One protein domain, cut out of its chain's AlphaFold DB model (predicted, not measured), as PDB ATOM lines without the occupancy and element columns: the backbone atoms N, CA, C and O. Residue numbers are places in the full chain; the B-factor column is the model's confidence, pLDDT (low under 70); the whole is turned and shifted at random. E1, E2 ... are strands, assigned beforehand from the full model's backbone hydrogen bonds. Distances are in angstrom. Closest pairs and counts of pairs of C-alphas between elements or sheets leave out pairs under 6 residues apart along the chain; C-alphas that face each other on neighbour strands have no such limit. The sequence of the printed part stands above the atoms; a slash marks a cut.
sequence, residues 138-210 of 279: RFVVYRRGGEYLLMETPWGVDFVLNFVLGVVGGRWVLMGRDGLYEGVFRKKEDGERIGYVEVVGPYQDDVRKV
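This is residues 138 to 210 of the 279 residues of an uncharacterized protein of Pyrobaculum sp. WP30 (UniProt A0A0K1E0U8). One strongly twisted sheet of seven strands curls round like part of a barrel, left open between its edge strands E3 and E4. The long hairpin of E6 and E7 forms its middle, with E1, E2 and E3 side by side beyond E7 and the shorter E5 and E4 beyond E6. The 73 printed residues hold seven named strands, E1 to E7 along the chain, and no named helix; the class is all strand. The sheet's order is E3, E2, E1, E7, E6, E5, E4, antiparallel throughout. The whole is compact, with a radius of gyration of the C-alphas of 12.0 A and spans of 36 by 25 by 20 A.

E6, the longest strand, has residues 180 to 190 and measures 28.5 A from first to last C-alpha; it bends by 53 degrees at residue 187. E7, residues 193 to 202, measures 25.6 A and ends with C-alpha 202 at (-46.865, -43.253, 14.563). E1, residues 138 to 144, begins with C-alpha 138 at (-49.375, -55.607, 7.577) and measures 19.0 A. E2 has residues 148 to 153 and measures 16.3 A, and E3 has residues 156 to 159. E5 has residues 171 to 175, and E4 has residues 164 to 168, beginning with C-alpha 164 at (-48.618, -43.519, 1.235).

E6 and E7 form a hairpin, their directions 158 degrees apart; N 186 and O 196 are 2.8 A apart, within hydrogen-bond range. E1 is antiparallel to E7 at 144 degrees, with N 139 and O 197 at 3.0 A. The hairpin of E1 and E2 has N 150 and O 142 at 2.9 A, and that of E2 and E3 has N 151 and O 158 at 2.8 A. E1, E2 and E3 make a meander, each strand the antiparallel neighbour of the one before; E4, E5, E6 and E7 make another. E5 and E6 form a hairpin at 117 degrees, where C-alphas 183 and 172 face each other at 4.9 A and N 183 and O 172 are 2.8 A apart. The hairpin of E4 and E5 has N 173 and O 166 at 2.8 A. The edge strands E3 and E4 are apart, though a tight link of four residues joins them.

From edge to edge the strands' lines turn by 61 degrees and the way across the sheet turns by 109 degrees. The C-alphas of Gly 191 and Asp 206, the two farthest apart, are 36.3 A from each other. The printed part has no cut, and the six links between its strands are tight. The mean pLDDT of the printed part is 80.1; residues 145 to 148, 153 to 159, 161 to 162 and 208 to 210 are under 70.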
ATOM      1  N   ARG A 138     -50.161 -55.168   8.737       93.75
ATOM      2  CA  ARG A 138     -49.375 -55.607   7.577       93.75
ATOM      3  C   ARG A 138     -50.200 -55.530   6.299       93.75
ATOM      4  O   ARG A 138     -50.974 -56.435   6.001       93.75
ATOM      5  N   PHE A 139     -49.976 -54.483   5.515       88.00
ATOM      6  CA  PHE A 139     -50.673 -54.265   4.247       88.00
ATOM      7  C   PHE A 139     -49.929 -54.944   3.103       88.00
ATOM      8  O   PHE A 139     -48.734 -54.704   2.907       88.00
ATOM      9  N   VAL A 140     -50.606 -55.810   2.349       91.31
ATOM     10  CA  VAL A 140     -49.985 -56.525   1.227       91.31
ATOM     11  C   VAL A 140     -49.794 -55.568   0.054       91.31
ATOM     12  O   VAL A 140     -50.687 -54.783  -0.254       91.31
ATOM     13  N   VAL A 141     -48.631 -55.631  -0.601       90.31
ATOM     14  CA  VAL A 141     -48.326 -54.804  -1.777       90.31
ATOM     15  C   VAL A 141     -48.221 -55.681  -3.018       90.31
ATOM     16  O   VAL A 141     -47.486 -56.677  -3.039       90.31
ATOM     17  N   TYR A 142     -48.925 -55.258  -4.060       86.25
ATOM     18  CA  TYR A 142     -48.983 -55.897  -5.366       86.25
ATOM     19  C   TYR A 142     -48.404 -54.974  -6.434       86.25
ATOM     20  O   TYR A 142     -48.514 -53.753  -6.332       86.25
ATOM     21  N   ARG A 143     -47.842 -55.565  -7.484       83.50
ATOM     22  CA  ARG A 143     -47.452 -54.920  -8.739       83.50
ATOM     23  C   ARG A 143     -48.338 -55.509  -9.829       83.50
ATOM     24  O   ARG A 143     -48.150 -56.665 -10.201       83.50
ATOM     25  N   ARG A 144     -49.279 -54.722 -10.349       74.19
ATOM     26  CA  ARG A 144     -50.172 -55.169 -11.426       74.19
ATOM     27  C   ARG A 144     -49.542 -54.855 -12.777       74.19
ATOM     28  O   ARG A 144     -49.153 -53.715 -13.014       74.19
ATOM     29  N   GLY A 145     -49.369 -55.870 -13.624       65.56
ATOM     30  CA  GLY A 145     -48.811 -55.727 -14.983       65.56
ATOM     31  C   GLY A 145     -47.377 -55.176 -15.098       65.56
ATOM     32  O   GLY A 145     -46.904 -54.966 -16.206       65.56
ATOM     33  N   GLY A 146     -46.675 -54.923 -13.986       62.41
ATOM     34  CA  GLY A 146     -45.428 -54.139 -13.982       62.41
ATOM     35  C   GLY A 146     -45.633 -52.618 -14.002       62.41
ATOM     36  O   GLY A 146     -44.655 -51.881 -13.925       62.41
ATOM     37  N   GLU A 147     -46.885 -52.168 -14.065       61.91
ATOM     38  CA  GLU A 147     -47.274 -50.791 -14.369       61.91
ATOM     39  C   GLU A 147     -47.533 -49.930 -13.132       61.91
ATOM     40  O   GLU A 147     -47.284 -48.730 -13.173       61.91
ATOM     41  N   TYR A 148     -48.084 -50.495 -12.052       66.44
ATOM     42  CA  TYR A 148     -48.436 -49.737 -10.845       66.44
ATOM     43  C   TYR A 148     -48.521 -50.597  -9.587       66.44
ATOM     44  O   TYR A 148     -48.765 -51.809  -9.642       66.44
ATOM     45  N   LEU A 149     -48.356 -49.940  -8.433       71.12
ATOM     46  CA  LEU A 149     -48.506 -50.564  -7.127       71.12
ATOM     47  C   LEU A 149     -49.918 -50.422  -6.553       71.12
ATOM     48  O   LEU A 149     -50.472 -49.322  -6.464       71.12
ATOM     49  N   LEU A 150     -50.444 -51.540  -6.058       75.50
ATOM     50  CA  LEU A 150     -51.670 -51.608  -5.264       75.50
ATOM     51  C   LEU A 150     -51.341 -52.041  -3.830       75.50
ATOM     52  O   LEU A 150     -50.421 -52.831  -3.609       75.50
ATOM     53  N   MET A 151     -52.115 -51.548  -2.869       76.38
ATOM     54  CA  MET A 151     -52.073 -51.950  -1.468       76.38
ATOM     55  C   MET A 151     -53.415 -52.556  -1.065       76.38
ATOM     56  O   MET A 151     -54.463 -51.948  -1.275       76.38
ATOM     57  N   GLU A 152     -53.379 -53.739  -0.462       77.44
ATOM     58  CA  GLU A 152     -54.529 -54.327   0.222       77.44
ATOM     59  C   GLU A 152     -54.601 -53.793   1.653       77.44
ATOM     60  O   GLU A 152     -53.666 -53.937   2.446       77.44
ATOM     61  N   THR A 153     -55.737 -53.181   1.970       68.88
ATOM     62  CA  THR A 153     -56.077 -52.653   3.291       68.88
ATOM     63  C   THR A 153     -57.381 -53.293   3.781       68.88
ATOM     64  O   THR A 153     -58.146 -53.812   2.965       68.88
ATOM     65  N   PRO A 154     -57.728 -53.187   5.079       61.41
ATOM     66  CA  PRO A 154     -59.028 -53.628   5.602       61.41
ATOM     67  C   PRO A 154     -60.260 -52.990   4.932       61.41
ATOM     68  O   PRO A 154     -61.385 -53.409   5.197       61.41
ATOM     69  N   TRP A 155     -60.075 -51.966   4.092       57.81
ATOM     70  CA  TRP A 155     -61.140 -51.274   3.358       57.81
ATOM     71  C   TRP A 155     -61.174 -51.614   1.860       57.81
ATOM     72  O   TRP A 155     -62.047 -51.114   1.154       57.81
ATOM     73  N   GLY A 156     -60.257 -52.463   1.383       66.62
ATOM     74  CA  GLY A 156     -60.151 -52.891  -0.011       66.62
ATOM     75  C   GLY A 156     -58.738 -52.762  -0.585       66.62
ATOM     76  O   GLY A 156     -57.799 -52.337   0.094       66.62
ATOM     77  N   VAL A 157     -58.612 -53.137  -1.859       69.94
ATOM     78  CA  VAL A 157     -57.392 -52.999  -2.666       69.94
ATOM     79  C   VAL A 157     -57.492 -51.728  -3.507       69.94
ATOM     80  O   VAL A 157     -58.436 -51.584  -4.282       69.94
ATOM     81  N   ASP A 158     -56.522 -50.827  -3.372       63.56
ATOM     82  CA  ASP A 158     -56.464 -49.553  -4.105       63.56
ATOM     83  C   ASP A 158     -54.993 -49.110  -4.295       63.56
ATOM     84  O   ASP A 158     -54.072 -49.764  -3.798       63.56
ATOM     85  N   PHE A 159     -54.732 -48.049  -5.060       65.25
ATOM     86  CA  PHE A 159     -53.378 -47.590  -5.388       65.25
ATOM     87  C   PHE A 159     -52.567 -47.199  -4.145       65.25
ATOM     88  O   PHE A 159     -53.055 -46.489  -3.265       65.25
ATOM     89  N   VAL A 160     -51.280 -47.575  -4.108       71.12
ATOM     90  CA  VAL A 160     -50.375 -47.243  -2.985       71.12
ATOM     91  C   VAL A 160     -50.337 -45.736  -2.696       71.12
ATOM     92  O   VAL A 160     -50.311 -45.342  -1.531       71.12
ATOM     93  N   LEU A 161     -50.407 -44.891  -3.730       65.06
ATOM     94  CA  LEU A 161     -50.408 -43.425  -3.610       65.06
ATOM     95  C   LEU A 161     -51.597 -42.852  -2.809       65.06
ATOM     96  O   LEU A 161     -51.491 -41.752  -2.274       65.06
ATOM     97  N   ASN A 162     -52.703 -43.593  -2.668       65.38
ATOM     98  CA  ASN A 162     -53.847 -43.177  -1.845       65.38
ATOM     99  C   ASN A 162     -53.607 -43.416  -0.341       65.38
ATOM    100  O   ASN A 162     -54.273 -42.803   0.496       65.38
ATOM    101  N   PHE A 163     -52.638 -44.270   0.009       71.06
ATOM    102  CA  PHE A 163     -52.310 -44.644   1.389       71.06
ATOM    103  C   PHE A 163     -50.924 -44.189   1.841       71.06
ATOM    104  O   PHE A 163     -50.689 -44.104   3.041       71.06
ATOM    105  N   VAL A 164     -50.001 -43.899   0.924       76.12
ATOM    106  CA  VAL A 164     -48.618 -43.519   1.235       76.12
ATOM    107  C   VAL A 164     -48.410 -42.059   0.866       76.12
ATOM    108  O   VAL A 164     -48.423 -41.701  -0.307       76.12
ATOM    109  N   LEU A 165     -48.208 -41.218   1.883       73.25
ATOM    110  CA  LEU A 165     -47.850 -39.809   1.712       73.25
ATOM    111  C   LEU A 165     -46.452 -39.676   1.103       73.25
ATOM    112  O   LEU A 165     -46.221 -38.824   0.250       73.25
ATOM    113  N   GLY A 166     -45.525 -40.524   1.553       74.12
ATOM    114  CA  GLY A 166     -44.170 -40.524   1.036       74.12
ATOM    115  C   GLY A 166     -43.214 -41.483   1.742       74.12
ATOM    116  O   GLY A 166     -43.626 -42.522   2.256       74.12
ATOM    117  N   VAL A 167     -41.928 -41.136   1.753       73.31
ATOM    118  CA  VAL A 167     -40.813 -41.927   2.282       73.31
ATOM    119  C   VAL A 167     -39.880 -41.014   3.086       73.31
ATOM    120  O   VAL A 167     -39.650 -39.866   2.724       73.31
ATOM    121  N   VAL A 168     -39.332 -41.524   4.191       71.06
ATOM    122  CA  VAL A 168     -38.306 -40.860   5.013       71.06
ATOM    123  C   VAL A 168     -37.267 -41.900   5.410       71.06
ATOM    124  O   VAL A 168     -37.604 -42.913   6.019       71.06
ATOM    125  N   GLY A 169     -35.998 -41.695   5.046       70.00
ATOM    126  CA  GLY A 169     -34.910 -42.609   5.433       70.00
ATOM    127  C   GLY A 169     -35.126 -44.073   5.007       70.00
ATOM    128  O   GLY A 169     -34.681 -44.988   5.695       70.00
ATOM    129  N   GLY A 170     -35.862 -44.304   3.912       75.06
ATOM    130  CA  GLY A 170     -36.244 -45.639   3.430       75.06
ATOM    131  C   GLY A 170     -37.471 -46.269   4.110       75.06
ATOM    132  O   GLY A 170     -37.888 -47.352   3.704       75.06
ATOM    133  N   ARG A 171     -38.082 -45.610   5.104       84.00
ATOM    134  CA  ARG A 171     -39.389 -45.985   5.677       84.00
ATOM    135  C   ARG A 171     -40.508 -45.283   4.925       84.00
ATOM    136  O   ARG A 171     -40.351 -44.135   4.533       84.00
ATOM    137  N   TRP A 172     -41.636 -45.951   4.740       87.38
ATOM    138  CA  TRP A 172     -42.826 -45.354   4.140       87.38
ATOM    139  C   TRP A 172     -43.600 -44.568   5.201       87.38
ATOM    140  O   TRP A 172     -43.651 -44.984   6.357       87.38
ATOM    141  N   VAL A 173     -44.229 -43.465   4.804       82.25
ATOM    142  CA  VAL A 173     -45.118 -42.666   5.653       82.25
ATOM    143  C   VAL A 173     -46.550 -42.868   5.175       82.25
ATOM    144  O   VAL A 173     -46.930 -42.400   4.102       82.25
ATOM    145  N   LEU A 174     -47.334 -43.609   5.956       82.38
ATOM    146  CA  LEU A 174     -48.694 -44.019   5.622       82.38
ATOM    147  C   LEU A 174     -49.727 -43.065   6.224       82.38
ATOM    148  O   LEU A 174     -49.605 -42.632   7.368       82.38
ATOM    149  N   MET A 175     -50.775 -42.785   5.459       80.50
ATOM    150  CA  MET A 175     -51.936 -41.990   5.841       80.50
ATOM    151  C   MET A 175     -53.015 -42.881   6.465       80.50
ATOM    152  O   MET A 175     -53.833 -43.474   5.761       80.50
ATOM    153  N   GLY A 176     -53.060 -42.934   7.794       74.19
ATOM    154  CA  GLY A 176     -54.176 -43.525   8.528       74.19
ATOM    155  C   GLY A 176     -55.403 -42.609   8.574       74.19
ATOM    156  O   GLY A 176     -55.402 -41.489   8.051       74.19
ATOM    157  N   ARG A 177     -56.469 -43.070   9.238       79.94
ATOM    158  CA  ARG A 177     -57.664 -42.247   9.516       79.94
ATOM    159  C   ARG A 177     -57.437 -41.238  10.645       79.94
ATOM    160  O   ARG A 177     -58.111 -40.220  10.693       79.94
ATOM    161  N   ASP A 178     -56.484 -41.531  11.521       75.25
ATOM    162  CA  ASP A 178     -56.195 -40.854  12.787       75.25
ATOM    163  C   ASP A 178     -54.791 -40.219  12.829       75.25
ATOM    164  O   ASP A 178     -54.317 -39.853  13.899       75.25
ATOM    165  N   GLY A 179     -54.119 -40.106  11.678       80.31
ATOM    166  CA  GLY A 179     -52.816 -39.458  11.511       80.31
ATOM    167  C   GLY A 179     -51.873 -40.253  10.605       80.31
ATOM    168  O   GLY A 179     -52.310 -41.079   9.799       80.31
ATOM    169  N   LEU A 180     -50.576 -39.983  10.725       85.31
ATOM    170  CA  LEU A 180     -49.498 -40.556   9.924       85.31
ATOM    171  C   LEU A 180     -48.714 -41.625  10.689       85.31
ATOM    172  O   LEU A 180     -48.482 -41.523  11.897       85.31
ATOM    173  N   TYR A 181     -48.247 -42.628   9.954       88.56
ATOM    174  CA  TYR A 181     -47.555 -43.800  10.482       88.56
ATOM    175  C   TYR A 181     -46.266 -44.079   9.720       88.56
ATOM    176  O   TYR A 181     -46.214 -43.892   8.509       88.56
ATOM    177  N   GLU A 182     -45.253 -44.597  10.404       94.62
ATOM    178  CA  GLU A 182     -44.095 -45.203   9.753       94.62
ATOM    179  C   GLU A 182     -44.367 -46.671   9.424       94.62
ATOM    180  O   GLU A 182     -44.832 -47.442  10.270       94.62
ATOM    181  N   GLY A 183     -44.006 -47.078   8.210       94.06
ATOM    182  CA  GLY A 183     -44.035 -48.463   7.765       94.06
ATOM    183  C   GLY A 183     -42.709 -48.908   7.160       94.06
ATOM    184  O   GLY A 183     -42.023 -48.155   6.470       94.06
ATOM    185  N   VAL A 184     -42.350 -50.165   7.400       94.62
ATOM    186  CA  VAL A 184     -41.186 -50.814   6.794       94.62
ATOM    187  C   VAL A 184     -41.676 -51.736   5.684       94.62
ATOM    188  O   VAL A 184     -42.375 -52.716   5.947       94.62
ATOM    189  N   PHE A 185     -41.301 -51.441   4.439       93.12
ATOM    190  CA  PHE A 185     -41.577 -52.342   3.326       93.12
ATOM    191  C   PHE A 185     -40.676 -53.582   3.403       93.12
ATOM    192  O   PHE A 185     -39.446 -53.498   3.438       93.12
ATOM    193  N   ARG A 186     -41.300 -54.759   3.432       92.50
ATOM    194  CA  ARG A 186     -40.660 -56.075   3.445       92.50
ATOM    195  C   ARG A 186     -40.867 -56.724   2.082       92.50
ATOM    196  O   ARG A 186     -41.932 -57.280   1.804       92.50
ATOM    197  N   LYS A 187     -39.842 -56.653   1.229       89.56
ATOM    198  CA  LYS A 187     -39.864 -57.275  -0.098       89.56
ATOM    199  C   LYS A 187     -39.976 -58.803   0.026       89.56
ATOM    200  O   LYS A 187     -39.173 -59.429   0.715       89.56
ATOM    201  N   LYS A 188     -40.961 -59.389  -0.657       88.75
ATOM    202  CA  LYS A 188     -41.152 -60.836  -0.829       88.75
ATOM    203  C   LYS A 188     -41.945 -61.055  -2.119       88.75
ATOM    204  O   LYS A 188     -43.160 -60.885  -2.116       88.75
ATOM    205  N   GLU A 189     -41.244 -61.373  -3.203       83.38
ATOM    206  CA  GLU A 189     -41.841 -61.573  -4.530       83.38
ATOM    207  C   GLU A 189     -42.451 -62.976  -4.666       83.38
ATOM    208  O   GLU A 189     -41.798 -63.976  -4.374       83.38
ATOM    209  N   ASP A 190     -43.717 -63.013  -5.084       83.38
ATOM    210  CA  ASP A 190     -44.557 -64.190  -5.308       83.38
ATOM    211  C   ASP A 190     -45.648 -63.821  -6.340       83.38
ATOM    212  O   ASP A 190     -46.723 -63.312  -6.006       83.38
ATOM    213  N   GLY A 191     -45.326 -63.964  -7.630       85.06
ATOM    214  CA  GLY A 191     -46.181 -63.499  -8.729       85.06
ATOM    215  C   GLY A 191     -46.374 -61.976  -8.727       85.06
ATOM    216  O   GLY A 191     -45.404 -61.222  -8.667       85.06
ATOM    217  N   GLU A 192     -47.628 -61.512  -8.788       85.56
ATOM    218  CA  GLU A 192     -47.959 -60.080  -8.672       85.56
ATOM    219  C   GLU A 192     -47.775 -59.532  -7.245       85.56
ATOM    220  O   GLU A 192     -47.676 -58.319  -7.064       85.56
ATOM    221  N   ARG A 193     -47.706 -60.384  -6.214       88.81
ATOM    222  CA  ARG A 193     -47.430 -59.950  -4.840       88.81
ATOM    223  C   ARG A 193     -45.931 -59.709  -4.691       88.81
ATOM    224  O   ARG A 193     -45.133 -60.614  -4.899       88.81
ATOM    225  N   ILE A 194     -45.535 -58.502  -4.293       90.06
ATOM    226  CA  ILE A 194     -44.111 -58.121  -4.207       90.06
ATOM    227  C   ILE A 194     -43.610 -57.905  -2.775       90.06
ATOM    228  O   ILE A 194     -42.407 -57.751  -2.545       90.06
ATOM    229  N   GLY A 195     -44.515 -57.892  -1.795       92.94
ATOM    230  CA  GLY A 195     -44.163 -57.794  -0.386       92.94
ATOM    231  C   GLY A 195     -45.340 -57.398   0.496       92.94
ATOM    232  O   GLY A 195     -46.505 -57.646   0.175       92.94
ATOM    233  N   TYR A 196     -45.016 -56.779   1.624       93.75
ATOM    234  CA  TYR A 196     -45.971 -56.120   2.510       93.75
ATOM    235  C   TYR A 196     -45.307 -54.930   3.207       93.75
ATOM    236  O   TYR A 196     -44.085 -54.895   3.352       93.75
ATOM    237  N   VAL A 197     -46.102 -53.964   3.653       93.69
ATOM    238  CA  VAL A 197     -45.656 -52.884   4.539       93.69
ATOM    239  C   VAL A 197     -46.097 -53.217   5.952       93.69
ATOM    240  O   VAL A 197     -47.282 -53.417   6.196       93.69
ATOM    241  N   GLU A 198     -45.139 -53.289   6.866       96.06
ATOM    242  CA  GLU A 198     -45.362 -53.496   8.296       96.06
ATOM    243  C   GLU A 198     -45.343 -52.145   9.009       96.06
ATOM    244  O   GLU A 198     -44.324 -51.452   8.976       96.06
ATOM    245  N   VAL A 199     -46.455 -51.752   9.631       94.38
ATOM    246  CA  VAL A 199     -46.557 -50.482  10.361       94.38
ATOM    247  C   VAL A 199     -45.854 -50.605  11.710       94.38
ATOM    248  O   VAL A 199     -46.268 -51.381  12.571       94.38
ATOM    249  N   VAL A 200     -44.799 -49.814  11.911       96.69
ATOM    250  CA  VAL A 200     -43.936 -49.898  13.102       96.69
ATOM    251  C   VAL A 200     -44.299 -48.896  14.200       96.69
ATOM    252  O   VAL A 200     -43.924 -49.102  15.351       96.69
ATOM    253  N   GLY A 201     -45.033 -47.829  13.877       96.38
ATOM    254  CA  GLY A 201     -45.451 -46.824  14.858       96.38
ATOM    255  C   GLY A 201     -46.013 -45.546  14.226       96.38
ATOM    256  O   GLY A 201     -45.994 -45.408  13.002       96.38
ATOM    257  N   PRO A 202     -46.506 -44.592  15.032       95.38
ATOM    258  CA  PRO A 202     -46.865 -43.253  14.563       95.38
ATOM    259  C   PRO A 202     -45.643 -42.472  14.054       95.38
ATOM    260  O   PRO A 202     -44.580 -42.522  14.673       95.38
ATOM    261  N   TYR A 203     -45.803 -41.697  12.980       92.44
ATOM    262  CA  TYR A 203     -44.758 -40.798  12.475       92.44
ATOM    263  C   TYR A 203     -44.665 -39.540  13.354       92.44
ATOM    264  O   TYR A 203     -45.608 -38.755  13.435       92.44
ATOM    265  N   GLN A 204     -43.533 -39.369  14.042       91.50
ATOM    266  CA  GLN A 204     -43.339 -38.332  15.073       91.50
ATOM    267  C   GLN A 204     -42.683 -37.042  14.561       91.50
ATOM    268  O   GLN A 204     -42.646 -36.036  15.277       91.50
ATOM    269  N   ASP A 205     -42.106 -37.074  13.362       82.38
ATOM    270  CA  ASP A 205     -41.303 -35.977  12.833       82.38
ATOM    271  C   ASP A 205     -42.135 -35.027  11.952       82.38
ATOM    272  O   ASP A 205     -43.345 -35.178  11.775       82.38
ATOM    273  N   ASP A 206     -41.489 -33.985  11.450       75.62
ATOM    274  CA  ASP A 206     -42.095 -32.984  10.583       75.62
ATOM    275  C   ASP A 206     -42.516 -33.588   9.235       75.62
ATOM    276  O   ASP A 206     -41.722 -34.245   8.554       75.62
ATOM    277  N   VAL A 207     -43.750 -33.325   8.813       70.12
ATOM    278  CA  VAL A 207     -44.279 -33.710   7.497       70.12
ATOM    279  C   VAL A 207     -43.397 -33.190   6.357       70.12
ATOM    280  O   VAL A 207     -43.248 -33.862   5.344       70.12
ATOM    281  N   ARG A 208     -42.732 -32.044   6.538       68.31
ATOM    282  CA  ARG A 208     -41.837 -31.439   5.535       68.31
ATOM    283  C   ARG A 208     -40.605 -32.282   5.187       68.31
ATOM    284  O   ARG A 208     -39.954 -32.014   4.186       68.31
ATOM    285  N   LYS A 209     -40.275 -33.290   6.000       69.75
ATOM    286  CA  LYS A 209     -39.193 -34.252   5.721       69.75
ATOM    287  C   LYS A 209     -39.627 -35.410   4.824       69.75
ATOM    288  O   LYS A 209     -38.775 -36.186   4.406       69.75
ATOM    289  N   VAL A 210     -40.927 -35.552   4.568       68.69
ATOM    290  CA  VAL A 210     -41.483 -36.641   3.768       68.69
ATOM    291  C   VAL A 210     -41.198 -36.382   2.290       68.69
ATOM    292  O   VAL A 210     -41.804 -35.511   1.667       68.69
TER     293      VAL A 210